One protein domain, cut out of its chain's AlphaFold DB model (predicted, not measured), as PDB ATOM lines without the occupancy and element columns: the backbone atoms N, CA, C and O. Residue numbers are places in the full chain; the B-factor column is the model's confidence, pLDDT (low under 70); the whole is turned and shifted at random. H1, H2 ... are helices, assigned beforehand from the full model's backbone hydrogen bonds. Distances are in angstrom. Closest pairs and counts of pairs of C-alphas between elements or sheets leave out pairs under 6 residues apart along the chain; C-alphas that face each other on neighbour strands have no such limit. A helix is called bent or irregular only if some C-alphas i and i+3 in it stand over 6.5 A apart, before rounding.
ATOM      1  N   THR A  58     -13.934  43.186  -8.261       75.56
ATOM      2  CA  THR A  58     -13.518  43.606  -9.608       75.56
ATOM      3  C   THR A  58     -12.797  44.936  -9.590       75.56
ATOM      4  O   THR A  58     -11.773  45.044 -10.252       75.56
ATOM      5  N   TYR A  59     -13.268  45.913  -8.815       82.19
ATOM      6  CA  TYR A  59     -12.564  47.186  -8.668       82.19
ATOM      7  C   TYR A  59     -11.173  47.006  -8.062       82.19
ATOM      8  O   TYR A  59     -10.246  47.684  -8.478       82.19
ATOM      9  N   LEU A  60     -10.996  46.060  -7.140       82.94
ATOM     10  CA  LEU A  60      -9.705  45.779  -6.527       82.94
ATOM     11  C   LEU A  60      -8.757  45.085  -7.511       82.94
ATOM     12  O   LEU A  60      -7.610  45.500  -7.622       82.94
ATOM     13  N   PHE A  61      -9.231  44.106  -8.289       82.50
ATOM     14  CA  PHE A  61      -8.433  43.538  -9.382       82.50
ATOM     15  C   PHE A  61      -8.079  44.582 -10.446       82.50
ATOM     16  O   PHE A  61      -6.949  44.598 -10.923       82.50
ATOM     17  N   ALA A  62      -9.011  45.477 -10.778       85.19
ATOM     18  CA  ALA A  62      -8.763  46.580 -11.698       85.19
ATOM     19  C   ALA A  62      -7.748  47.586 -11.131       85.19
ATOM     20  O   ALA A  62      -6.861  48.022 -11.856       85.19
ATOM     21  N   ALA A  63      -7.818  47.913  -9.837       88.62
ATOM     22  CA  ALA A  63      -6.855  48.791  -9.178       88.62
ATOM     23  C   ALA A  63      -5.449  48.176  -9.157       88.62
ATOM     24  O   ALA A  63      -4.488  48.854  -9.495       88.62
ATOM     25  N   VAL A  64      -5.335  46.884  -8.831       89.12
ATOM     26  CA  VAL A  64      -4.072  46.122  -8.855       89.12
ATOM     27  C   VAL A  64      -3.489  46.040 -10.271       89.12
ATOM     28  O   VAL A  64      -2.281  46.142 -10.464       89.12
ATOM     29  N   PHE A  65      -4.346  45.879 -11.277       88.50
ATOM     30  CA  PHE A  65      -3.938  45.942 -12.677       88.50
ATOM     31  C   PHE A  65      -3.411  47.334 -13.046       88.50
ATOM     32  O   PHE A  65      -2.368  47.445 -13.686       88.50
ATOM     33  N   LEU A  66      -4.100  48.395 -12.615       90.62
ATOM     34  CA  LEU A  66      -3.725  49.777 -12.908       90.62
ATOM     35  C   LEU A  66      -2.412  50.172 -12.223       90.62
ATOM     36  O   LEU A  66      -1.579  50.833 -12.837       90.62
ATOM     37  N   THR A  67      -2.184  49.730 -10.982       92.31
ATOM     38  CA  THR A  67      -0.896  49.929 -10.306       92.31
ATOM     39  C   THR A  67       0.218  49.151 -11.000       92.31
ATOM     40  O   THR A  67       1.287  49.713 -11.211       92.31
ATOM     41  N   GLY A  68      -0.033  47.910 -11.431       89.25
ATOM     42  CA  GLY A  68       0.906  47.141 -12.254       89.25
ATOM     43  C   GLY A  68       1.263  47.865 -13.554       89.25
ATOM     44  O   GLY A  68       2.441  47.986 -13.883       89.25
ATOM     45  N   LEU A  69       0.265  48.419 -14.246       89.69
ATOM     46  CA  LEU A  69       0.447  49.199 -15.471       89.69
ATOM     47  C   LEU A  69       1.301  50.449 -15.234       89.69
ATOM     48  O   LEU A  69       2.269  50.666 -15.959       89.69
ATOM     49  N   LEU A  70       1.002  51.226 -14.187       91.19
ATOM     50  CA  LEU A  70       1.788  52.404 -13.808       91.19
ATOM     51  C   LEU A  70       3.242  52.040 -13.488       91.19
ATOM     52  O   LEU A  70       4.157  52.692 -13.985       91.19
ATOM     53  N   ILE A  71       3.462  50.982 -12.703       90.06
ATOM     54  CA  ILE A  71       4.805  50.492 -12.366       90.06
ATOM     55  C   ILE A  71       5.551  50.061 -13.635       90.06
ATOM     56  O   ILE A  71       6.711  50.429 -13.808       90.06
ATOM     57  N   GLY A  72       4.887  49.346 -14.549       86.00
ATOM     58  CA  GLY A  72       5.473  48.904 -15.817       86.00
ATOM     59  C   GLY A  72       5.923  50.065 -16.703       86.00
ATOM     60  O   GLY A  72       7.033  50.042 -17.230       86.00
ATOM     61  N   THR A  73       5.107  51.114 -16.825       85.31
ATOM     62  CA  THR A  73       5.468  52.312 -17.598       85.31
ATOM     63  C   THR A  73       6.557  53.142 -16.910       85.31
ATOM     64  O   THR A  73       7.453  53.657 -17.577       85.31
ATOM     65  N   LEU A  74       6.529  53.259 -15.577       86.06
ATOM     66  CA  LEU A  74       7.577  53.952 -14.821       86.06
ATOM     67  C   LEU A  74       8.931  53.243 -14.921       86.06
ATOM     68  O   LEU A  74       9.949  53.932 -14.983       86.06
ATOM     69  N   LEU A  75       8.949  51.905 -14.985       83.56
ATOM     70  CA  LEU A  75      10.184  51.145 -15.196       83.56
ATOM     71  C   LEU A  75      10.861  51.543 -16.509       83.56
ATOM     72  O   LEU A  75      12.057  51.802 -16.509       83.56
ATOM     73  N   VAL A  76      10.105  51.691 -17.601       78.50
ATOM     74  CA  VAL A  76      10.676  52.111 -18.895       78.50
ATOM     75  C   VAL A  76      11.334  53.489 -18.803       78.50
ATOM     76  O   VAL A  76      12.414  53.688 -19.345       78.50
ATOM     77  N   ASN A  77      10.710  54.430 -18.092       78.81
ATOM     78  CA  ASN A  77      11.216  55.800 -17.974       78.81
ATOM     79  C   ASN A  77      12.410  55.949 -17.016       78.81
ATOM     80  O   ASN A  77      13.114  56.955 -17.076       78.81
ATOM     81  N   ARG A  78      12.602  55.014 -16.078       75.06
ATOM     82  CA  ARG A  78      13.623  55.114 -15.018       75.06
ATOM     83  C   ARG A  78      14.765  54.110 -15.155       75.06
ATOM     84  O   ARG A  78      15.779  54.290 -14.485       75.06
ATOM     85  N   SER A  79      14.619  53.064 -15.964       66.88
ATOM     86  CA  SER A  79      15.633  52.017 -16.090       66.88
ATOM     87  C   SER A  79      16.835  52.449 -16.931       66.88
ATOM     88  O   SER A  79      16.693  53.060 -17.988       66.88
ATOM     89  N   SER A  80      18.024  52.052 -16.472       68.75
ATOM     90  CA  SER A  80      19.239  52.019 -17.286       68.75
ATOM     91  C   SER A  80      19.063  51.049 -18.468       68.75
ATOM     92  O   SER A  80      18.308  50.075 -18.346       68.75
ATOM     93  N   PRO A  81      19.748  51.274 -19.606       67.12
ATOM     94  CA  PRO A  81      19.597  50.450 -20.810       67.12
ATOM     95  C   PRO A  81      19.825  48.949 -20.554       67.12
ATOM     96  O   PRO A  81      19.090  48.129 -21.096       67.12
ATOM     97  N   GLU A  82      20.737  48.591 -19.646       69.00
ATOM     98  CA  GLU A  82      21.009  47.195 -19.260       69.00
ATOM     99  C   GLU A  82      19.828  46.521 -18.540       69.00
ATOM    100  O   GLU A  82      19.476  45.376 -18.820       69.00
ATOM    101  N   THR A  83      19.151  47.239 -17.636       66.31
ATOM    102  CA  THR A  83      17.975  46.697 -16.926       66.31
ATOM    103  C   THR A  83      16.799  46.529 -17.883       66.31
ATOM    104  O   THR A  83      15.981  45.619 -17.736       66.31
ATOM    105  N   LEU A  84      16.712  47.410 -18.877       68.31
ATOM    106  CA  LEU A  84      15.661  47.396 -19.879       68.31
ATOM    107  C   LEU A  84      15.804  46.202 -20.832       68.31
ATOM    108  O   LEU A  84      14.782  45.636 -21.211       68.31
ATOM    109  N   GLU A  85      17.025  45.772 -21.164       68.00
ATOM    110  CA  GLU A  85      17.260  44.533 -21.923       68.00
ATOM    111  C   GLU A  85      16.885  43.280 -21.140       68.00
ATOM    112  O   GLU A  85      16.156  42.441 -21.661       68.00
ATOM    113  N   VAL A  86      17.281  43.166 -19.870       69.75
ATOM    114  CA  VAL A  86      16.878  42.022 -19.032       69.75
ATOM    115  C   VAL A  86      15.356  41.976 -18.882       69.75
ATOM    116  O   VAL A  86      14.742  40.913 -18.972       69.75
ATOM    117  N   LEU A  87      14.710  43.130 -18.713       65.44
ATOM    118  CA  LEU A  87      13.257  43.197 -18.618       65.44
ATOM    119  C   LEU A  87      12.578  42.902 -19.960       65.44
ATOM    120  O   LEU A  87      11.545  42.243 -19.969       65.44
ATOM    121  N   LYS A  88      13.162  43.311 -21.091       65.50
ATOM    122  CA  LYS A  88      12.736  42.852 -22.421       65.50
ATOM    123  C   LYS A  88      12.956  41.355 -22.591       65.50
ATOM    124  O   LYS A  88      12.079  40.720 -23.132       65.50
ATOM    125  N   ALA A  89      14.006  40.738 -22.070       65.19
ATOM    126  CA  ALA A  89      14.142  39.286 -22.150       65.19
ATOM    127  C   ALA A  89      13.050  38.568 -21.330       65.19
ATOM    128  O   ALA A  89      12.445  37.602 -21.795       65.19
ATOM    129  N   ILE A  90      12.731  39.075 -20.131       65.19
ATOM    130  CA  ILE A  90      11.761  38.451 -19.212       65.19
ATOM    131  C   ILE A  90      10.300  38.738 -19.617       65.19
ATOM    132  O   ILE A  90       9.456  37.846 -19.547       65.19
ATOM    133  N   LEU A  91       9.975  39.971 -20.026       58.88
ATOM    134  CA  LEU A  91       8.620  40.396 -20.420       58.88
ATOM    135  C   LEU A  91       8.415  40.429 -21.939       58.88
ATOM    136  O   LEU A  91       7.317  40.168 -22.430       58.88
ATOM    137  N   GLY A  92       9.452  40.817 -22.671       45.97
ATOM    138  CA  GLY A  92       9.485  41.047 -24.115       45.97
ATOM    139  C   GLY A  92      10.086  39.902 -24.940       45.97
ATOM    140  O   GLY A  92      10.115  40.035 -26.158       45.97
ATOM    141  N   GLY A  93      10.421  38.744 -24.355       50.88
ATOM    142  CA  GLY A  93      10.597  37.499 -25.121       50.88
ATOM    143  C   GLY A  93       9.344  37.128 -25.941       50.88
ATOM    144  O   GLY A  93       9.401  36.290 -26.828       50.88
ATOM    145  N   TYR A  94       8.217  37.802 -25.676       45.00
ATOM    146  CA  TYR A  94       6.977  37.804 -26.463       45.00
ATOM    147  C   TYR A  94       6.846  38.959 -27.481       45.00
ATOM    148  O   TYR A  94       5.957  38.936 -28.330       45.00
ATOM    149  N   VAL A  95       7.661  40.009 -27.367       44.03
ATOM    150  CA  VAL A  95       7.618  41.232 -28.188       44.03
ATOM    151  C   VAL A  95       8.720  41.231 -29.250       44.03
ATOM    152  O   VAL A  95       8.513  41.795 -30.319       44.03
ATOM    153  N   GLU A  96       9.848  40.560 -29.014       43.25
ATOM    154  CA  GLU A  96      10.986  40.530 -29.944       43.25
ATOM    155  C   GLU A  96      10.734  39.686 -31.207       43.25
ATOM    156  O   GLU A  96      11.363  39.908 -32.236       43.25
ATOM    157  N   GLU A  97       9.716  38.818 -31.205       42.12
ATOM    158  CA  GLU A  97       9.232  38.189 -32.442       42.12
ATOM    159  C   GLU A  97       8.360  39.120 -33.304       42.12
ATOM    160  O   GLU A  97       8.113  38.813 -34.469       42.12
ATOM    161  N   ARG A  98       7.898  40.279 -32.809       43.38
ATOM    162  CA  ARG A  98       6.949  41.136 -33.553       43.38
ATOM    163  C   ARG A  98       7.519  41.792 -34.810       43.38
ATOM    164  O   ARG A  98       6.741  42.328 -35.591       43.38
ATOM    165  N   ALA A  99       8.827  41.734 -35.038       45.06
ATOM    166  CA  ALA A  99       9.433  42.305 -36.236       45.06
ATOM    167  C   ALA A  99       9.230  41.445 -37.504       45.06
ATOM    168  O   ALA A  99       9.507  41.933 -38.595       45.06
ATOM    169  N   HIS A 100       8.733  40.199 -37.397       40.22
ATOM    170  CA  HIS A 100       8.693  39.269 -38.541       40.22
ATOM    171  C   HIS A 100       7.469  38.334 -38.603       40.22
ATOM    172  O   HIS A 100       7.505  37.299 -39.272       40.22
ATOM    173  N   GLN A 101       6.372  38.644 -37.908       44.03
ATOM    174  CA  GLN A 101       5.277  37.680 -37.782       44.03
ATOM    175  C   GLN A 101       4.194  37.861 -38.847       44.03
ATOM    176  O   GLN A 101       3.492  38.867 -38.922       44.03
ATOM    177  N   SER A 102       4.016  36.796 -39.628       59.56
ATOM    178  CA  SER A 102       2.798  36.513 -40.388       59.56
ATOM    179  C   SER A 102       1.555  36.576 -39.482       59.56
ATOM    180  O   SER A 102       1.666  36.382 -38.273       59.56
ATOM    181  N   PHE A 103       0.357  36.757 -40.055       64.06
ATOM    182  CA  PHE A 103      -0.933  36.767 -39.330       64.06
ATOM    183  C   PHE A 103      -1.050  35.663 -38.257       64.06
ATOM    184  O   PHE A 103      -1.516  35.912 -37.146       64.06
ATOM    185  N   ALA A 104      -0.558  34.457 -38.561       66.44
ATOM    186  CA  ALA A 104      -0.554  33.321 -37.642       66.44
ATOM    187  C   ALA A 104       0.299  33.538 -36.376       66.44
ATOM    188  O   ALA A 104      -0.086  33.087 -35.300       66.44
ATOM    189  N   GLY A 105       1.423  34.249 -36.468       71.06
ATOM    190  CA  GLY A 105       2.293  34.508 -35.321       71.06
ATOM    191  C   GLY A 105       1.656  35.459 -34.301       71.06
ATOM    192  O   GLY A 105       1.694  35.206 -33.096       71.06
ATOM    193  N   ILE A 106       0.943  36.489 -34.771       74.25
ATOM    194  CA  ILE A 106       0.201  37.406 -33.889       74.25
ATOM    195  C   ILE A 106      -0.888  36.644 -33.122       74.25
ATOM    196  O   ILE A 106      -1.007  36.787 -31.905       74.25
ATOM    197  N   VAL A 107      -1.634  35.762 -33.801       76.31
ATOM    198  CA  VAL A 107      -2.642  34.913 -33.145       76.31
ATOM    199  C   VAL A 107      -1.998  34.024 -32.080       76.31
ATOM    200  O   VAL A 107      -2.490  33.974 -30.953       76.31
ATOM    201  N   VAL A 108      -0.907  33.328 -32.413       80.06
ATOM    202  CA  VAL A 108      -0.243  32.378 -31.504       80.06
ATOM    203  C   VAL A 108       0.363  33.087 -30.295       80.06
ATOM    204  O   VAL A 108       0.185  32.623 -29.169       80.06
ATOM    205  N   SER A 109       1.022  34.226 -30.494       78.56
ATOM    206  CA  SER A 109       1.632  34.997 -29.405       78.56
ATOM    207  C   SER A 109       0.580  35.564 -28.445       78.56
ATOM    208  O   SER A 109       0.689  35.368 -27.227       78.56
ATOM    209  N   THR A 110      -0.488  36.184 -28.965       77.75
ATOM    210  CA  THR A 110      -1.597  36.698 -28.146       77.75
ATOM    211  C   THR A 110      -2.326  35.558 -27.429       77.75
ATOM    212  O   THR A 110      -2.584  35.652 -26.223       77.75
ATOM    213  N   PHE A 111      -2.597  34.447 -28.123       80.38
ATOM    214  CA  PHE A 111      -3.217  33.263 -27.529       80.38
ATOM    215  C   PHE A 111      -2.359  32.681 -26.405       80.38
ATOM    216  O   PHE A 111      -2.862  32.500 -25.299       80.38
ATOM    217  N   SER A 112      -1.065  32.453 -26.647       81.31
ATOM    218  CA  SER A 112      -0.143  31.887 -25.657       81.31
ATOM    219  C   SER A 112      -0.061  32.762 -24.405       81.31
ATOM    220  O   SER A 112      -0.210  32.272 -23.285       81.31
ATOM    221  N   SER A 113       0.055  34.083 -24.566       80.50
ATOM    222  CA  SER A 113       0.146  35.010 -23.432       80.50
ATOM    223  C   SER A 113      -1.102  34.985 -22.534       80.50
ATOM    224  O   SER A 113      -1.003  35.033 -21.300       80.50
ATOM    225  N   ILE A 114      -2.303  34.943 -23.120       82.31
ATOM    226  CA  ILE A 114      -3.557  34.865 -22.352       82.31
ATOM    227  C   ILE A 114      -3.736  33.453 -21.779       82.31
ATOM    228  O   ILE A 114      -4.093  33.316 -20.608       82.31
ATOM    229  N   PHE A 115      -3.416  32.413 -22.549       83.88
ATOM    230  CA  PHE A 115      -3.510  31.018 -22.130       83.88
ATOM    231  C   PHE A 115      -2.621  30.710 -20.923       83.88
ATOM    232  O   PHE A 115      -3.112  30.140 -19.954       83.88
ATOM    233  N   VAL A 116      -1.362  31.159 -20.911       87.50
ATOM    234  CA  VAL A 116      -0.458  31.013 -19.753       87.50
ATOM    235  C   VAL A 116      -1.043  31.695 -18.515       87.50
ATOM    236  O   VAL A 116      -1.022  31.124 -17.427       87.50
ATOM    237  N   SER A 117      -1.636  32.883 -18.677       83.31
ATOM    238  CA  SER A 117      -2.269  33.613 -17.568       83.31
ATOM    239  C   SER A 117      -3.488  32.864 -17.017       83.31
ATOM    240  O   SER A 117      -3.667  32.763 -15.802       83.31
ATOM    241  N   LEU A 118      -4.315  32.306 -17.907       83.56
ATOM    242  CA  LEU A 118      -5.457  31.471 -17.545       83.56
ATOM    243  C   LEU A 118      -4.994  30.194 -16.841       83.56
ATOM    244  O   LEU A 118      -5.554  29.835 -15.807       83.56
ATOM    245  N   LEU A 119      -3.978  29.516 -17.373       85.19
ATOM    246  CA  LEU A 119      -3.436  28.277 -16.826       85.19
ATOM    247  C   LEU A 119      -2.868  28.511 -15.424       85.19
ATOM    248  O   LEU A 119      -3.189  27.759 -14.507       85.19
ATOM    249  N   LEU A 120      -2.141  29.609 -15.205       85.81
ATOM    250  CA  LEU A 120      -1.692  29.993 -13.868       85.81
ATOM    251  C   LEU A 120      -2.882  30.157 -12.909       85.81
ATOM    252  O   LEU A 120      -2.864  29.625 -11.802       85.81
ATOM    253  N   LEU A 121      -3.950  30.828 -13.352       80.81
ATOM    254  CA  LEU A 121      -5.201  30.989 -12.603       80.81
ATOM    255  C   LEU A 121      -5.909  29.662 -12.307       80.81
ATOM    256  O   LEU A 121      -6.541  29.524 -11.254       80.81
ATOM    257  N   PHE A 122      -5.830  28.710 -13.237       80.75
ATOM    258  CA  PHE A 122      -6.397  27.377 -13.098       80.75
ATOM    259  C   PHE A 122      -5.711  26.632 -11.965       80.75
ATOM    260  O   PHE A 122      -6.389  26.269 -11.008       80.75
ATOM    261  N   PHE A 123      -4.381  26.499 -12.025       81.62
ATOM    262  CA  PHE A 123      -3.571  25.868 -10.976       81.62
ATOM    263  C   PHE A 123      -3.740  26.566  -9.628       81.62
ATOM    264  O   PHE A 123      -3.931  25.923  -8.597       81.62
ATOM    265  N   CYS A 124      -3.762  27.896  -9.645       76.94
ATOM    266  CA  CYS A 124      -4.014  28.719  -8.476       76.94
ATOM    267  C   CYS A 124      -5.372  28.387  -7.826       76.94
ATOM    268  O   CYS A 124      -5.463  28.296  -6.605       76.94
ATOM    269  N   GLY A 125      -6.412  28.097  -8.611       68.44
ATOM    270  CA  GLY A 125      -7.733  27.713  -8.103       68.44
ATOM    271  C   GLY A 125      -7.774  26.378  -7.346       68.44
ATOM    272  O   GLY A 125      -8.630  26.219  -6.475       68.44
ATOM    273  N   PHE A 126      -6.854  25.447  -7.631       68.25
ATOM    274  CA  PHE A 126      -6.749  24.160  -6.920       68.25
ATOM    275  C   PHE A 126      -6.009  24.272  -5.585       68.25
ATOM    276  O   PHE A 126      -6.231  23.465  -4.686       68.25
ATOM    277  N   CYS A 127      -5.156  25.283  -5.426       67.38
ATOM    278  CA  CYS A 127      -4.410  25.501  -4.194       67.38
ATOM    279  C   CYS A 127      -5.217  26.367  -3.216       67.38
ATOM    280  O   CYS A 127      -5.563  27.510  -3.505       67.38
ATOM    281  N   SER A 128      -5.462  25.870  -2.003       59.09
ATOM    282  CA  SER A 128      -6.197  26.626  -0.977       59.09
ATOM    283  C   SER A 128      -5.417  27.816  -0.382       59.09
ATOM    284  O   SER A 128      -6.004  28.665   0.288       59.09
ATOM    285  N   ILE A 129      -4.101  27.885  -0.606       64.44
ATOM    286  CA  ILE A 129      -3.187  28.917  -0.071       64.44
ATOM    287  C   ILE A 129      -2.985  30.069  -1.076       64.44
ATOM    288  O   ILE A 129      -2.275  31.034  -0.820       64.44
ATOM    289  N   SER A 130      -3.632  30.012  -2.237       65.19
ATOM    290  CA  SER A 130      -3.238  30.782  -3.415       65.19
ATOM    291  C   SER A 130      -3.813  32.197  -3.519       65.19
ATOM    292  O   SER A 130      -3.534  32.903  -4.486       65.19
ATOM    293  N   LEU A 131      -4.565  32.662  -2.518       67.56
ATOM    294  CA  LEU A 131      -5.136  34.012  -2.499       67.56
ATOM    295  C   LEU A 131      -4.141  35.133  -2.892       67.56
ATOM    296  O   LEU A 131      -4.515  35.947  -3.738       67.56
ATOM    297  N   PRO A 132      -2.889  35.188  -2.377       76.62
ATOM    298  CA  PRO A 132      -1.899  36.174  -2.827       76.62
ATOM    299  C   PRO A 132      -1.478  35.990  -4.292       76.62
ATOM    300  O   PRO A 132      -1.281  36.975  -5.001       76.62
ATOM    301  N   ILE A 133      -1.396  34.748  -4.777       79.00
ATOM    302  CA  ILE A 133      -1.021  34.438  -6.163       79.00
ATOM    303  C   ILE A 133      -2.093  34.954  -7.131       79.00
ATOM    304  O   ILE A 133      -1.752  35.519  -8.166       79.00
ATOM    305  N   ILE A 134      -3.383  34.849  -6.784       78.50
ATOM    306  CA  ILE A 134      -4.471  35.376  -7.628       78.50
ATOM    307  C   ILE A 134      -4.351  36.894  -7.818       78.50
ATOM    308  O   ILE A 134      -4.673  37.387  -8.894       78.50
ATOM    309  N   PHE A 135      -3.876  37.638  -6.814       79.75
ATOM    310  CA  PHE A 135      -3.617  39.077  -6.949       79.75
ATOM    311  C   PHE A 135      -2.338  39.385  -7.731       79.75
ATOM    312  O   PHE A 135      -2.292  40.389  -8.439       79.75
ATOM    313  N   ALA A 136      -1.331  38.515  -7.659       83.12
ATOM    314  CA  ALA A 136      -0.102  38.677  -8.426       83.12
ATOM    315  C   ALA A 136      -0.344  38.571  -9.942       83.12
ATOM    316  O   ALA A 136       0.228  39.348 -10.699       83.12
ATOM    317  N   VAL A 137      -1.226  37.676 -10.405       86.00
ATOM    318  CA  VAL A 137      -1.468  37.480 -11.852       86.00
ATOM    319  C   VAL A 137      -1.916  38.752 -12.598       86.00
ATOM    320  O   VAL A 137      -1.266  39.109 -13.582       86.00
ATOM    321  N   PRO A 138      -2.977  39.473 -12.182       85.44
ATOM    322  CA  PRO A 138      -3.383  40.713 -12.840       85.44
ATOM    323  C   PRO A 138      -2.344  41.828 -12.690       85.44
ATOM    324  O   PRO A 138      -2.238  42.656 -13.591       85.44
ATOM    325  N   LEU A 139      -1.548  41.831 -11.613       87.44
ATOM    326  CA  LEU A 139      -0.444  42.778 -11.443       87.44
ATOM    327  C   LEU A 139       0.660  42.537 -12.480       87.44
ATOM    328  O   LEU A 139       1.050  43.469 -13.177       87.44
ATOM    329  N   PHE A 140       1.107  41.288 -12.643       85.69
ATOM    330  CA  PHE A 140       2.087  40.909 -13.667       85.69
ATOM    331  C   PHE A 140       1.570  41.183 -15.081       85.69
ATOM    332  O   PHE A 140       2.309  41.703 -15.917       85.69
ATOM    333  N   LYS A 141       0.290  40.891 -15.347       85.00
ATOM    334  CA  LYS A 141      -0.324  41.174 -16.650       85.00
ATOM    335  C   LYS A 141      -0.374  42.679 -16.937       85.00
ATOM    336  O   LYS A 141      -0.001  43.095 -18.030       85.00
ATOM    337  N   GLY A 142      -0.777  43.488 -15.952       85.88
ATOM    338  CA  GLY A 142      -0.772  44.950 -16.047       85.88
ATOM    339  C   GLY A 142       0.629  45.515 -16.274       85.88
ATOM    340  O   GLY A 142       0.809  46.374 -17.133       85.88
ATOM    341  N   LEU A 143       1.634  44.975 -15.582       86.50
ATOM    342  CA  LEU A 143       3.035  45.377 -15.728       86.50
ATOM    343  C   LEU A 143       3.571  45.099 -17.139       86.50
ATOM    344  O   LEU A 143       4.159  45.993 -17.743       86.50
ATOM    345  N   GLY A 144       3.296  43.919 -17.707       83.50
ATOM    346  CA  GLY A 144       3.675  43.589 -19.089       83.50
ATOM    347  C   GLY A 144       3.056  44.529 -20.127       83.50
ATOM    348  O   GLY A 144       3.720  44.964 -21.072       83.50
ATOM    349  N   TYR A 145       1.797  44.902 -19.914       84.19
ATOM    350  CA  TYR A 145       1.076  45.855 -20.751       84.19
ATOM    351  C   TYR A 145       1.613  47.288 -20.635       84.19
ATOM    352  O   TYR A 145       1.863  47.922 -21.658       84.19
ATOM    353  N   GLY A 146       1.860  47.779 -19.418       86.25
ATOM    354  CA  GLY A 146       2.456  49.100 -19.189       86.25
ATOM    355  C   GLY A 146       3.882  49.215 -19.728       86.25
ATOM    356  O   GLY A 146       4.241  50.250 -20.294       86.25
ATOM    357  N   PHE A 147       4.667  48.140 -19.618       82.75
ATOM    358  CA  PHE A 147       6.004  48.051 -20.200       82.75
ATOM    359  C   PHE A 147       5.961  48.107 -21.729       82.75
ATOM    360  O   PHE A 147       6.668  48.912 -22.324       82.75
ATOM    361  N   SER A 148       5.084  47.318 -22.361       80.88
ATOM    362  CA  SER A 148       4.939  47.290 -23.826       80.88
ATOM    363  C   SER A 148       4.532  48.649 -24.400       80.88
ATOM    364  O   SER A 148       5.061  49.078 -25.419       80.88
ATOM    365  N   ILE A 149       3.605  49.351 -23.738       82.88
ATOM    366  CA  ILE A 149       3.192  50.699 -24.157       82.88
ATOM    367  C   ILE A 149       4.344  51.694 -23.967       82.88
ATOM    368  O   ILE A 149       4.595  52.511 -24.850       82.88
ATOM    369  N   GLY A 150       5.066  51.612 -22.844       83.44
ATOM    370  CA  GLY A 150       6.198  52.492 -22.562       83.44
ATOM    371  C   GLY A 150       7.349  52.320 -23.554       83.44
ATOM    372  O   GLY A 150       7.889  53.311 -24.040       83.44
ATOM    373  N   THR A 151       7.715  51.081 -23.896       77.50
ATOM    374  CA  THR A 151       8.794  50.813 -24.862       77.50
ATOM    375  C   THR A 151       8.409  51.235 -26.272       77.50
ATOM    376  O   THR A 151       9.238  51.808 -26.978       77.50
ATOM    377  N   LEU A 152       7.150  51.028 -26.669       77.06
ATOM    378  CA  LEU A 152       6.659  51.464 -27.973       77.06
ATOM    379  C   LEU A 152       6.614  52.995 -28.079       77.06
ATOM    380  O   LEU A 152       6.979  53.551 -29.111       77.06
ATOM    381  N   TYR A 153       6.242  53.680 -26.996       81.56
ATOM    382  CA  TYR A 153       6.293  55.138 -26.922       81.56
ATOM    383  C   TYR A 153       7.728  55.675 -27.027       81.56
ATOM    384  O   TYR A 153       7.966  56.656 -27.728       81.56
ATOM    385  N   ALA A 154       8.699  55.010 -26.394       79.81
ATOM    386  CA  ALA A 154      10.108  55.393 -26.487       79.81
ATOM    387  C   ALA A 154      10.689  55.225 -27.905       79.81
ATOM    388  O   ALA A 154      11.570  55.986 -28.290       79.81
ATOM    389  N   GLN A 155      10.202  54.249 -28.681       73.50
ATOM    390  CA  GLN A 155      10.690  53.968 -30.037       73.50
ATOM    391  C   GLN A 155      10.015  54.814 -31.125       73.50
ATOM    392  O   GLN A 155      10.695  55.313 -32.014       73.50
ATOM    393  N   TYR A 156       8.690  54.974 -31.066       72.94
ATOM    394  CA  TYR A 156       7.891  55.604 -32.129       72.94
ATOM    395  C   TYR A 156       7.373  57.008 -31.755       72.94
ATOM    396  O   TYR A 156       6.661  57.645 -32.533       72.94
ATOM    397  N   GLY A 157       7.711  57.512 -30.564       77.06
ATOM    398  CA  GLY A 157       7.332  58.847 -30.101       77.06
ATOM    399  C   GLY A 157       5.817  59.047 -29.979       77.06
ATOM    400  O   GLY A 157       5.056  58.126 -29.682       77.06
ATOM    401  N   THR A 158       5.345  60.273 -30.223       76.44
ATOM    402  CA  THR A 158       3.922  60.642 -30.092       76.44
ATOM    403  C   THR A 158       3.014  59.963 -31.123       76.44
ATOM    404  O   THR A 158       1.825  59.786 -30.856       76.44
ATOM    405  N   GLN A 159       3.556  59.514 -32.259       72.31
ATOM    406  CA  GLN A 159       2.802  58.778 -33.284       72.31
ATOM    407  C   GLN A 159       2.399  57.371 -32.813       72.31
ATOM    408  O   GLN A 159       1.362  56.848 -33.228       72.31
ATOM    409  N   ALA A 160       3.138  56.800 -31.854       69.88
ATOM    410  CA  ALA A 160       2.793  55.537 -31.206       69.88
ATOM    411  C   ALA A 160       1.441  55.601 -30.478       69.88
ATOM    412  O   ALA A 160       0.757  54.588 -30.333       69.88
ATOM    413  N   LEU A 161       1.045  56.786 -30.002       75.44
ATOM    414  CA  LEU A 161      -0.106  56.942 -29.119       75.44
ATOM    415  C   LEU A 161      -1.427  56.627 -29.835       75.44
ATOM    416  O   LEU A 161      -2.304  55.969 -29.269       75.44
ATOM    417  N   LEU A 162      -1.556  57.048 -31.095       77.19
ATOM    418  CA  LEU A 162      -2.723  56.749 -31.930       77.19
ATOM    419  C   LEU A 162      -2.782  55.260 -32.281       77.19
ATOM    420  O   LEU A 162      -3.839  54.639 -32.191       77.19
ATOM    421  N   TYR A 163      -1.632  54.660 -32.583       74.50
ATOM    422  CA  TYR A 163      -1.553  53.235 -32.887       74.50
ATOM    423  C   TYR A 163      -1.961  52.366 -31.688       74.50
ATOM    424  O   TYR A 163      -2.793  51.465 -31.802       74.50
ATOM    425  N   VAL A 164      -1.424  52.671 -30.504       77.00
ATOM    426  CA  VAL A 164      -1.730  51.951 -29.259       77.00
ATOM    427  C   VAL A 164      -3.191  52.117 -28.859       77.00
ATOM    428  O   VAL A 164      -3.837  51.146 -28.462       77.00
ATOM    429  N   SER A 165      -3.723  53.333 -28.950       78.44
ATOM    430  CA  SER A 165      -5.098  53.607 -28.530       78.44
ATOM    431  C   SER A 165      -6.139  52.943 -29.429       78.44
ATOM    432  O   SER A 165      -7.168  52.517 -28.917       78.44
ATOM    433  N   VAL A 166      -5.884  52.800 -30.731       80.12
ATOM    434  CA  VAL A 166      -6.857  52.194 -31.653       80.12
ATOM    435  C   VAL A 166      -6.687  50.678 -31.760       80.12
ATOM    436  O   VAL A 166      -7.684  49.962 -31.673       80.12
ATOM    437  N   LEU A 167      -5.461  50.161 -31.915       76.19
ATOM    438  CA  LEU A 167      -5.247  48.717 -32.113       76.19
ATOM    439  C   LEU A 167      -5.092  47.952 -30.804       76.19
ATOM    440  O   LEU A 167      -5.735  46.921 -30.622       76.19
ATOM    441  N   LEU A 168      -4.241  48.425 -29.888       78.88
ATOM    442  CA  LEU A 168      -3.957  47.668 -28.667       78.88
ATOM    443  C   LEU A 168      -5.121  47.773 -27.678       78.88
ATOM    444  O   LEU A 168      -5.535  46.764 -27.115       78.88
ATOM    445  N   PHE A 169      -5.688  48.961 -27.473       83.44
ATOM    446  CA  PHE A 169      -6.734  49.180 -26.468       83.44
ATOM    447  C   PHE A 169      -7.910  48.179 -26.499       83.44
ATOM    448  O   PHE A 169      -8.217  47.628 -25.436       83.44
ATOM    449  N   PRO A 170      -8.562  47.875 -27.645       83.81
ATOM    450  CA  PRO A 170      -9.690  46.940 -27.666       83.81
ATOM    451  C   PRO A 170      -9.290  45.516 -27.263       83.81
ATOM    452  O   PRO A 170      -9.982  44.889 -26.456       83.81
ATOM    453  N   ALA A 171      -8.158  45.013 -27.759       81.75
ATOM    454  CA  ALA A 171      -7.666  43.680 -27.415       81.75
ATOM    455  C   ALA A 171      -7.289  43.583 -25.930       81.75
ATOM    456  O   ALA A 171      -7.629  42.617 -25.242       81.75
ATOM    457  N   MET A 172      -6.652  44.629 -25.407       83.81
ATOM    458  CA  MET A 172      -6.226  44.738 -24.010       83.81
ATOM    459  C   MET A 172      -7.424  44.788 -23.066       83.81
ATOM    460  O   MET A 172      -7.438  44.118 -22.029       83.81
ATOM    461  N   PHE A 173      -8.455  45.545 -23.437       86.94
ATOM    462  CA  PHE A 173      -9.703  45.627 -22.693       86.94
ATOM    463  C   PHE A 173     -10.407  44.266 -22.634       86.94
ATOM    464  O   PHE A 173     -10.716  43.784 -21.543       86.94
ATOM    465  N   LEU A 174     -10.579  43.594 -23.778       87.75
ATOM    466  CA  LEU A 174     -11.193  42.262 -23.843       87.75
ATOM    467  C   LEU A 174     -10.396  41.216 -23.049       87.75
ATOM    468  O   LEU A 174     -10.978  40.465 -22.262       87.75
ATOM    469  N   GLY A 175      -9.068  41.198 -23.192       85.94
ATOM    470  CA  GLY A 175      -8.188  40.302 -22.441       85.94
ATOM    471  C   GLY A 175      -8.264  40.530 -20.928       85.94
ATOM    472  O   GLY A 175      -8.322  39.575 -20.152       85.94
ATOM    473  N   THR A 176      -8.348  41.791 -20.497       85.44
ATOM    474  CA  THR A 176      -8.469  42.161 -19.079       85.44
ATOM    475  C   THR A 176      -9.832  41.762 -18.510       85.44
ATOM    476  O   THR A 176      -9.899  41.214 -17.409       85.44
ATOM    477  N   LEU A 177     -10.923  41.953 -19.260       86.19
ATOM    478  CA  LEU A 177     -12.258  41.494 -18.863       86.19
ATOM    479  C   LEU A 177     -12.325  39.972 -18.714       86.19
ATOM    480  O   LEU A 177     -12.883  39.471 -17.727       86.19
ATOM    481  N   LEU A 178     -11.729  39.235 -19.656       87.56
ATOM    482  CA  LEU A 178     -11.619  37.780 -19.571       87.56
ATOM    483  C   LEU A 178     -10.841  37.371 -18.316       87.56
ATOM    484  O   LEU A 178     -11.317  36.530 -17.551       87.56
ATOM    485  N   LEU A 179      -9.696  38.010 -18.056       84.88
ATOM    486  CA  LEU A 179      -8.862  37.720 -16.892       84.88
ATOM    487  C   LEU A 179      -9.591  38.006 -15.573       84.88
ATOM    488  O   LEU A 179      -9.584  37.164 -14.681       84.88
ATOM    489  N   ILE A 180     -10.278  39.144 -15.445       84.69
ATOM    490  CA  ILE A 180     -11.058  39.490 -14.243       84.69
ATOM    491  C   ILE A 180     -12.180  38.467 -14.008       84.69
ATOM    492  O   ILE A 180     -12.427  38.053 -12.869       84.69
ATOM    493  N   THR A 181     -12.855  38.033 -15.075       80.62
ATOM    494  CA  THR A 181     -13.925  37.026 -14.998       80.62
ATOM    495  C   THR A 181     -13.373  35.658 -14.585       80.62
ATOM    496  O   THR A 181     -13.960  34.972 -13.736       80.62
ATOM    497  N   ALA A 182     -12.202  35.290 -15.106       83.56
ATOM    498  CA  ALA A 182     -11.482  34.089 -14.710       83.56
ATOM    499  C   ALA A 182     -11.014  34.167 -13.241       83.56
ATOM    500  O   ALA A 182     -11.261  33.228 -12.483       83.56
ATOM    501  N   CYS A 183     -10.451  35.299 -12.794       80.94
ATOM    502  CA  CYS A 183     -10.029  35.533 -11.404       80.94
ATOM    503  C   CYS A 183     -11.202  35.357 -10.435       80.94
ATOM    504  O   CYS A 183     -11.088  34.678  -9.413       80.94
ATOM    505  N   ARG A 184     -12.366  35.925 -10.761       80.12
ATOM    506  CA  ARG A 184     -13.590  35.758  -9.963       80.12
ATOM    507  C   ARG A 184     -14.041  34.306  -9.871       80.12
ATOM    508  O   ARG A 184     -14.460  33.856  -8.808       80.12
ATOM    509  N   THR A 185     -13.952  33.567 -10.971       78.00
ATOM    510  CA  THR A 185     -14.351  32.156 -10.997       78.00
ATOM    511  C   THR A 185     -13.377  31.291 -10.190       78.00
ATOM    512  O   THR A 185     -13.818  30.441  -9.417       78.00
ATOM    513  N   SER A 186     -12.072  31.552 -10.308       77.00
ATOM    514  CA  SER A 186     -11.011  30.851  -9.571       77.00
ATOM    515  C   SER A 186     -11.063  31.141  -8.061       77.00
ATOM    516  O   SER A 186     -11.091  30.211  -7.255       77.00
ATOM    517  N   THR A 187     -11.220  32.408  -7.653       72.44
ATOM    518  CA  THR A 187     -11.394  32.785  -6.231       72.44
ATOM    519  C   THR A 187     -12.627  32.141  -5.600       72.44
ATOM    520  O   THR A 187     -12.555  31.630  -4.482       72.44
ATOM    521  N   ALA A 188     -13.762  32.133  -6.307       73.31
ATOM    522  CA  ALA A 188     -14.983  31.502  -5.819       73.31
ATOM    523  C   ALA A 188     -14.808  29.988  -5.618       73.31
ATOM    524  O   ALA A 188     -15.312  29.444  -4.630       73.31
ATOM    525  N   LEU A 189     -14.079  29.315  -6.516       69.94
ATOM    526  CA  LEU A 189     -13.751  27.897  -6.376       69.94
ATOM    527  C   LEU A 189     -12.834  27.652  -5.175       69.94
ATOM    528  O   LEU A 189     -13.197  26.857  -4.317       69.94
ATOM    529  N   SER A 190     -11.705  28.362  -5.082       70.88
ATOM    530  CA  SER A 190     -10.711  28.184  -4.013       70.88
ATOM    531  C   SER A 190     -11.339  28.340  -2.619       70.88
ATOM    532  O   SER A 190     -11.160  27.491  -1.747       70.88
ATOM    533  N   VAL A 191     -12.206  29.344  -2.427       69.88
ATOM    534  CA  VAL A 191     -12.955  29.529  -1.168       69.88
ATOM    535  C   VAL A 191     -13.948  28.392  -0.909       69.88
ATOM    536  O   VAL A 191     -14.166  28.011   0.242       69.88
ATOM    537  N   THR A 192     -14.579  27.859  -1.957       68.75
ATOM    538  CA  THR A 192     -15.540  26.752  -1.837       68.75
ATOM    539  C   THR A 192     -14.837  25.442  -1.491       68.75
ATOM    540  O   THR A 192     -15.321  24.724  -0.616       68.75
ATOM    541  N   LEU A 193     -13.694  25.154  -2.117       69.19
ATOM    542  CA  LEU A 193     -12.863  23.989  -1.811       69.19
ATOM    543  C   LEU A 193     -12.328  24.075  -0.384       69.19
ATOM    544  O   LEU A 193     -12.562  23.159   0.393       69.19
ATOM    545  N   PHE A 194     -11.768  25.220   0.022       68.44
ATOM    546  CA  PHE A 194     -11.300  25.424   1.396       68.44
ATOM    547  C   PHE A 194     -12.394  25.160   2.437       68.44
ATOM    548  O   PHE A 194     -12.165  24.496   3.444       68.44
ATOM    549  N   ARG A 195     -13.622  25.637   2.187       65.50
ATOM    550  CA  ARG A 195     -14.765  25.353   3.069       65.50
ATOM    551  C   ARG A 195     -15.158  23.879   3.075       65.50
ATOM    552  O   ARG A 195     -15.559  23.386   4.122       65.50
ATOM    553  N   SER A 196     -15.075  23.203   1.934       66.06
ATOM    554  CA  SER A 196     -15.462  21.794   1.799       66.06
ATOM    555  C   SER A 196     -14.448  20.875   2.489       66.06
ATOM    556  O   SER A 196     -14.858  19.971   3.213       66.06
ATOM    557  N   THR A 197     -13.149  21.185   2.391       66.56
ATOM    558  CA  THR A 197     -12.072  20.519   3.142       66.56
ATOM    559  C   THR A 197     -12.229  20.701   4.652       66.56
ATOM    560  O   THR A 197     -12.013  19.766   5.410       66.56
ATOM    561  N   LEU A 198     -12.666  21.879   5.114       65.75
ATOM    562  CA  LEU A 198     -12.916  22.117   6.542       65.75
ATOM    563  C   LEU A 198     -14.165  21.397   7.086       65.75
ATOM    564  O   LEU A 198     -14.281  21.233   8.298       65.75
ATOM    565  N   ILE A 199     -15.113  21.013   6.223       70.50
ATOM    566  CA  ILE A 199     -16.423  20.456   6.611       70.50
ATOM    567  C   ILE A 199     -16.527  18.941   6.298       70.50
ATOM    568  O   ILE A 199     -17.542  18.327   6.610       70.50
ATOM    569  N   ASN A 200     -15.472  18.300   5.769       59.91
ATOM    570  CA  ASN A 200     -15.421  16.859   5.441       59.91
ATOM    571  C   ASN A 200     -16.612  16.376   4.583       59.91
ATOM    572  O   ASN A 200     -17.261  15.376   4.889       59.91
ATOM    573  N   SER A 201     -16.941  17.093   3.504       58.06
ATOM    574  CA  SER A 201     -18.008  16.680   2.577       58.06
ATOM    575  C   SER A 201     -17.452  15.911   1.365       58.06
ATOM    576  O   SER A 201     -17.339  16.467   0.275       58.06
ATOM    577  N   GLU A 202     -17.137  14.630   1.551       56.56
ATOM    578  CA  GLU A 202     -16.432  13.765   0.579       56.56
ATOM    579  C   GLU A 202     -17.185  13.515  -0.751       56.56
ATOM    580  O   GLU A 202     -16.578  13.427  -1.813       56.56
ATOM    581  N   LEU A 203     -18.524  13.441  -0.761       51.94
ATOM    582  CA  LEU A 203     -19.257  12.971  -1.956       51.94
ATOM    583  C   LEU A 203     -19.617  14.056  -2.987       51.94
ATOM    584  O   LEU A 203     -20.108  13.742  -4.073       51.94
ATOM    585  N   ALA A 204     -19.410  15.338  -2.683       55.38
ATOM    586  CA  ALA A 204     -19.913  16.435  -3.515       55.38
ATOM    587  C   ALA A 204     -18.827  17.221  -4.272       55.38
ATOM    588  O   ALA A 204     -19.148  18.240  -4.896       55.38
ATOM    589  N   ASP A 205     -17.570  16.774  -4.224       65.25
ATOM    590  CA  ASP A 205     -16.431  17.520  -4.771       65.25
ATOM    591  C   ASP A 205     -16.177  17.230  -6.261       65.25
ATOM    592  O   ASP A 205     -16.012  18.155  -7.062       65.25
ATOM    593  N   GLY A 206     -16.296  15.970  -6.699       68.25
ATOM    594  CA  GLY A 206     -16.023  15.583  -8.093       68.25
ATOM    595  C   GLY A 206     -16.929  16.265  -9.133       68.25
ATOM    596  O   GLY A 206     -16.467  16.742 -10.172       68.25
ATOM    597  N   VAL A 207     -18.230  16.401  -8.841       72.38
ATOM    598  CA  VAL A 207     -19.186  17.088  -9.735       72.38
ATOM    599  C   VAL A 207     -18.892  18.593  -9.824       72.38
ATOM    600  O   VAL A 207     -19.083  19.207 -10.879       72.38
ATOM    601  N   ARG A 208     -18.395  19.203  -8.739       69.00
ATOM    602  CA  ARG A 208     -17.995  20.619  -8.709       69.00
ATOM    603  C   ARG A 208     -16.735  20.864  -9.522       69.00
ATOM    604  O   ARG A 208     -16.738  21.792 -10.333       69.00
ATOM    605  N   ILE A 209     -15.724  20.013  -9.370       73.25
ATOM    606  CA  ILE A 209     -14.479  20.085 -10.143       73.25
ATOM    607  C   ILE A 209     -14.782  19.935 -11.637       73.25
ATOM    608  O   ILE A 209     -14.360  20.770 -12.435       73.25
ATOM    609  N   LYS A 210     -15.626  18.968 -12.028       77.31
ATOM    610  CA  LYS A 210     -16.044  18.807 -13.434       77.31
ATOM    611  C   LYS A 210     -16.736  20.060 -13.980       77.31
ATOM    612  O   LYS A 210     -16.432  20.506 -15.083       77.31
ATOM    613  N   ARG A 211     -17.642  20.672 -13.208       74.94
ATOM    614  CA  ARG A 211     -18.323  21.918 -13.603       74.94
ATOM    615  C   ARG A 211     -17.359  23.110 -13.691       74.94
ATOM    616  O   ARG A 211     -17.590  24.000 -14.508       74.94
ATOM    617  N   TYR A 212     -16.306  23.136 -12.877       73.62
ATOM    618  CA  TYR A 212     -15.245  24.136 -12.969       73.62
ATOM    619  C   TYR A 212     -14.406  23.956 -14.235       73.62
ATOM    620  O   TYR A 212     -14.251  24.920 -14.979       73.62
ATOM    621  N   CYS A 213     -13.969  22.732 -14.545       79.25
ATOM    622  CA  CYS A 213     -13.226  22.444 -15.774       79.25
ATOM    623  C   CYS A 213     -14.015  22.837 -17.031       79.25
ATOM    624  O   CYS A 213     -13.452  23.453 -17.928       79.25
ATOM    625  N   VAL A 214     -15.328  22.575 -17.069       82.12
ATOM    626  CA  VAL A 214     -16.197  22.992 -18.189       82.12
ATOM    627  C   VAL A 214     -16.325  24.517 -18.291       82.12
ATOM    628  O   VAL A 214     -16.379  25.070 -19.385       82.12
ATOM    629  N   LYS A 215     -16.371  25.235 -17.162       78.88
ATOM    630  CA  LYS A 215     -16.350  26.706 -17.193       78.88
ATOM    631  C   LYS A 215     -15.010  27.240 -17.690       78.88
ATOM    632  O   LYS A 215     -14.980  28.198 -18.453       78.88
ATOM    633  N   PHE A 216     -13.917  26.631 -17.250       81.19
ATOM    634  CA  PHE A 216     -12.580  27.055 -17.627       81.19
ATOM    635  C   PHE A 216     -12.288  26.773 -19.107       81.19
ATOM    636  O   PHE A 216     -11.731  27.632 -19.783       81.19
ATOM    637  N   SER A 217     -12.767  25.650 -19.654       84.75
ATOM    638  CA  SER A 217     -12.678  25.390 -21.095       84.75
ATOM    639  C   SER A 217     -13.443  26.428 -21.921       84.75
ATOM    640  O   SER A 217     -12.954  26.841 -22.970       84.75
ATOM    641  N   ALA A 218     -14.583  26.933 -21.433       86.75
ATOM    642  CA  ALA A 218     -15.287  28.038 -22.085       86.75
ATOM    643  C   ALA A 218     -14.454  29.335 -22.109       86.75
ATOM    644  O   ALA A 218     -14.452  30.034 -23.121       86.75
ATOM    645  N   PHE A 219     -13.688  29.641 -21.052       85.44
ATOM    646  CA  PHE A 219     -12.762  30.783 -21.066       85.44
ATOM    647  C   PHE A 219     -11.636  30.615 -22.088       85.44
ATOM    648  O   PHE A 219     -11.270  31.593 -22.734       85.44
ATOM    649  N   THR A 220     -11.134  29.396 -22.295       84.19
ATOM    650  CA  THR A 220     -10.152  29.109 -23.352       84.19
ATOM    651  C   THR A 220     -10.729  29.346 -24.751       84.19
ATOM    652  O   THR A 220     -10.046  29.908 -25.604       84.19
ATOM    653  N   VAL A 221     -11.996  28.992 -24.992       89.56
ATOM    654  CA  VAL A 221     -12.666  29.290 -26.274       89.56
ATOM    655  C   VAL A 221     -12.818  30.801 -26.471       89.56
ATOM    656  O   VAL A 221     -12.504  31.315 -27.540       89.56
ATOM    657  N   ILE A 222     -13.229  31.537 -25.434       88.62
ATOM    658  CA  ILE A 222     -13.328  33.005 -25.495       88.62
ATOM    659  C   ILE A 222     -11.949  33.635 -25.736       88.62
ATOM    660  O   ILE A 222     -11.831  34.562 -26.530       88.62
ATOM    661  N   CYS A 223     -10.892  33.112 -25.109       86.00
ATOM    662  CA  CYS A 223      -9.511  33.528 -25.350       86.00
ATOM    663  C   CYS A 223      -9.118  33.384 -26.826       86.00
ATOM    664  O   CYS A 223      -8.516  34.296 -27.388       86.00
ATOM    665  N   LEU A 224      -9.479  32.264 -27.461       87.06
ATOM    666  CA  LEU A 224      -9.229  32.044 -28.884       87.06
ATOM    667  C   LEU A 224      -9.957  33.087 -29.744       87.06
ATOM    668  O   LEU A 224      -9.357  33.658 -30.649       87.06
ATOM    669  N   LEU A 225     -11.222  33.389 -29.429       89.69
ATOM    670  CA  LEU A 225     -11.991  34.424 -30.131       89.69
ATOM    671  C   LEU A 225     -11.358  35.814 -29.985       89.69
ATOM    672  O   LEU A 225     -11.293  36.553 -30.964       89.69
ATOM    673  N   ILE A 226     -10.852  36.160 -28.796       87.31
ATOM    674  CA  ILE A 226     -10.147  37.430 -28.561       87.31
ATOM    675  C   ILE A 226      -8.852  37.491 -29.379       87.31
ATOM    676  O   ILE A 226      -8.594  38.511 -30.006       87.31
ATOM    677  N   ALA A 227      -8.061  36.414 -29.416       85.31
ATOM    678  CA  ALA A 227      -6.824  36.367 -30.199       85.31
ATOM    679  C   ALA A 227      -7.085  36.473 -31.713       85.31
ATOM    680  O   ALA A 227      -6.357  37.166 -32.422       85.31
ATOM    681  N   LEU A 228      -8.153  35.838 -32.208       87.31
ATOM    682  CA  LEU A 228      -8.589  35.979 -33.600       87.31
ATOM    683  C   LEU A 228      -9.047  37.407 -33.912       87.31
ATOM    684  O   LEU A 228      -8.723  37.937 -34.972       87.31
ATOM    685  N   PHE A 229      -9.780  38.035 -32.993       87.31
ATOM    686  CA  PHE A 229     -10.225  39.418 -33.137       87.31
ATOM    687  C   PHE A 229      -9.050  40.406 -33.140       87.31
ATOM    688  O   PHE A 229      -9.013  41.297 -33.983       87.31
ATOM    689  N   ASP A 230      -8.067  40.212 -32.259       83.81
ATOM    690  CA  ASP A 230      -6.830  41.001 -32.201       83.81
ATOM    691  C   ASP A 230      -6.045  40.912 -33.519       83.81
ATOM    692  O   ASP A 230      -5.708  41.929 -34.127       83.81
ATOM    693  N   ALA A 231      -5.853  39.702 -34.046       83.19
ATOM    694  CA  ALA A 231      -5.184  39.512 -35.329       83.19
ATOM    695  C   ALA A 231      -5.975  40.098 -36.509       83.19
ATOM    696  O   ALA A 231      -5.382  40.666 -37.427       83.19
ATOM    697  N   LEU A 232      -7.311  40.001 -36.496       85.00
ATOM    698  CA  LEU A 232      -8.175  40.629 -37.501       85.00
ATOM    699  C   LEU A 232      -8.066  42.156 -37.476       85.00
ATOM    700  O   LEU A 232      -7.961  42.767 -38.539       85.00
ATOM    701  N   LEU A 233      -8.067  42.766 -36.286       82.00
ATOM    702  CA  LEU A 233      -7.859  44.204 -36.121       82.00
ATOM    703  C   LEU A 233      -6.483  44.622 -36.637       82.00
ATOM    704  O   LEU A 233      -6.388  45.570 -37.415       82.00
ATOM    705  N   TYR A 234      -5.436  43.885 -36.263       78.69
ATOM    706  CA  TYR A 234      -4.078  44.160 -36.716       78.69
ATOM    707  C   TYR A 234      -3.943  44.017 -38.234       78.69
ATOM    708  O   TYR A 234      -3.318  44.851 -38.872       78.69
ATOM    709  N   TYR A 235      -4.572  43.015 -38.847       78.94
ATOM    710  CA  TYR A 235      -4.559  42.855 -40.300       78.94
ATOM    711  C   TYR A 235      -5.307  43.987 -41.015       78.94
ATOM    712  O   TYR A 235      -4.790  44.571 -41.964       78.94
ATOM    713  N   LYS A 236      -6.518  44.325 -40.553       79.44
ATOM    714  CA  LYS A 236      -7.362  45.347 -41.187       79.44
ATOM    715  C   LYS A 236      -6.786  46.754 -41.059       79.44
ATOM    716  O   LYS A 236      -6.819  47.497 -42.032       79.44
ATOM    717  N   PHE A 237      -6.267  47.114 -39.888       75.94
ATOM    718  CA  PHE A 237      -5.729  48.453 -39.647       75.94
ATOM    719  C   PHE A 237      -4.224  48.552 -39.883       75.94
ATOM    720  O   PHE A 237      -3.767  49.585 -40.358       75.94
ATOM    721  N   GLY A 238      -3.453  47.493 -39.629       66.31
ATOM    722  CA  GLY A 238      -2.024  47.459 -39.946       66.31
ATOM    723  C   GLY A 238      -1.769  47.627 -41.443       66.31
ATOM    724  O   GLY A 238      -0.875  48.374 -41.823       66.31
ATOM    725  N   ALA A 239      -2.624  47.047 -42.296       61.12
ATOM    726  CA  ALA A 239      -2.571  47.273 -43.743       61.12
ATOM    727  C   ALA A 239      -2.917  48.716 -44.160       61.12
ATOM    728  O   ALA A 239      -2.499  49.151 -45.225       61.12
ATOM    729  N   SER A 240      -3.670  49.453 -43.338       60.66
ATOM    730  CA  SER A 240      -4.142  50.807 -43.655       60.66
ATOM    731  C   SER A 240      -3.287  51.924 -43.046       60.66
ATOM    732  O   SER A 240      -3.508  53.078 -43.384       60.66
ATOM    733  N   ILE A 241      -2.374  51.602 -42.119       61.03
ATOM    734  CA  ILE A 241      -1.486  52.558 -41.424       61.03
ATOM    735  C   ILE A 241      -0.069  52.566 -42.031       61.03
ATOM    736  O   ILE A 241       0.678  53.519 -41.836       61.03
ATOM    737  N   VAL A 242       0.307  51.509 -42.761       52.59
ATOM    738  CA  VAL A 242       1.605  51.385 -43.459       52.59
ATOM    739  C   VAL A 242       1.559  51.932 -44.905       52.59
ATOM    740  O   VAL A 242       2.598  52.022 -45.555       52.59
ATOM    741  N   LEU A 243       0.379  52.326 -45.396       39.53
ATOM    742  CA  LEU A 243       0.134  52.953 -46.707       39.53
ATOM    743  C   LEU A 243      -0.245  54.426 -46.528       39.53
ATOM    744  O   LEU A 243       0.209  55.240 -47.360       39.53
TER     745      LEU A 243
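This is residues 58 to 243 of the 243 residues of an uncharacterized protein of Anaerotruncus sp. AF02-27 (UniProt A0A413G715). A long up-and-down bundle of four helices, H4, H5, H6b and H7, has H4 and H6b packed together between H5 and H7, and H1 crosses the outside of H5. The long hairpin of H6b and H7 makes much of the length; H6a is a bent arm at one end of the bundle, and the short H2 and H3 lie in the stretch between H1 and H4. The 186 printed residues hold seven named helices, H1 to H7 in chain order, and no named strand: the class is all helix. The whole is compact, with a radius of gyration of the C-alphas of 18.5 A, yet elongated, spanning 63 by 35 by 27 A.

H1, residues 58 to 78, begins at C-alpha 58 (-13.518, 43.606, -9.608) and is 30.0 A long. H2 is residues 81 to 92, 14.2 A, and H3 residues 96 to 99, 6.7 A; H3 is irregular, but only just, with C-alphas 96 and 99 that distance apart. H4, residues 103 to 126, is 35.3 A long, and H5, residues 131 to 156, 38.9 A. H6, residues 159 to 199, was assigned as one helix by its hydrogen bonds but is bent: C-alphas 167 and 170 are 6.5 A apart. Its arms are H6a, residues 159 to 167, 12.9 A, and H6b, residues 170 to 199, 43.8 A, at a steep tilt of 56 degrees. H7, residues 202 to 241, is 59.1 A long and ends at C-alpha 241 (-1.486, 52.558, -41.424); it is irregular, with C-alphas 203 and 206 7.4 A apart.

H6b and H7 form a hairpin at a shallow tilt of 9 degrees, closest at the C-alphas of Ala 171 and Asp 230, 5.5 A. H4 touches H6b, the same way at 20 degrees, closest at the C-alphas of Gly 125 and Ser 186, 4.8 A. H4 touches residues 216 to 235 of H7, closest at the C-alphas of Val 107 and Ala 227, 5.3 A. H4 and H5 form a hairpin, with the C-alphas of Leu 121 and Ile 134 closest at 6.7 A; H5 and H7 are apart. H1 touches H5 at a steep tilt of 41 degrees, the same way, closest at the C-alphas of Leu 69 and Gly 146, 4.2 A. H2 is close to H5 but not clearly touching, the closest C-alphas being those of Leu 91 and Gly 144, 6.0 A; H3 is likewise close to H4 but not clearly touching, with Arg 98 and Ile 106 closest, their C-alphas 7.7 A apart. H5 and H6a form a hairpin, closest at the C-alphas of Tyr 153 and Ala 160, 5.5 A. Each O i to N i+4 pair is within hydrogen-bond range in H2 and H6b; the counts are 16 of 17 in H1, 19 of 20 in H4, 19 of 22 in H5, 4 of 5 in H6a and 32 of 36 in H7, while H3 is too short for such a pair and its one O i to N i+3 pair is not within range.

The two C-alphas farthest apart are those of Asn 200 and Leu 243, 65.3 A. The printed part has no cut, and the links between named helices are tight. Mean pLDDT of the printed part is 75.3; 57 residues are under 70, among them residues 79 to 104, 125 to 131 and 238 to 243.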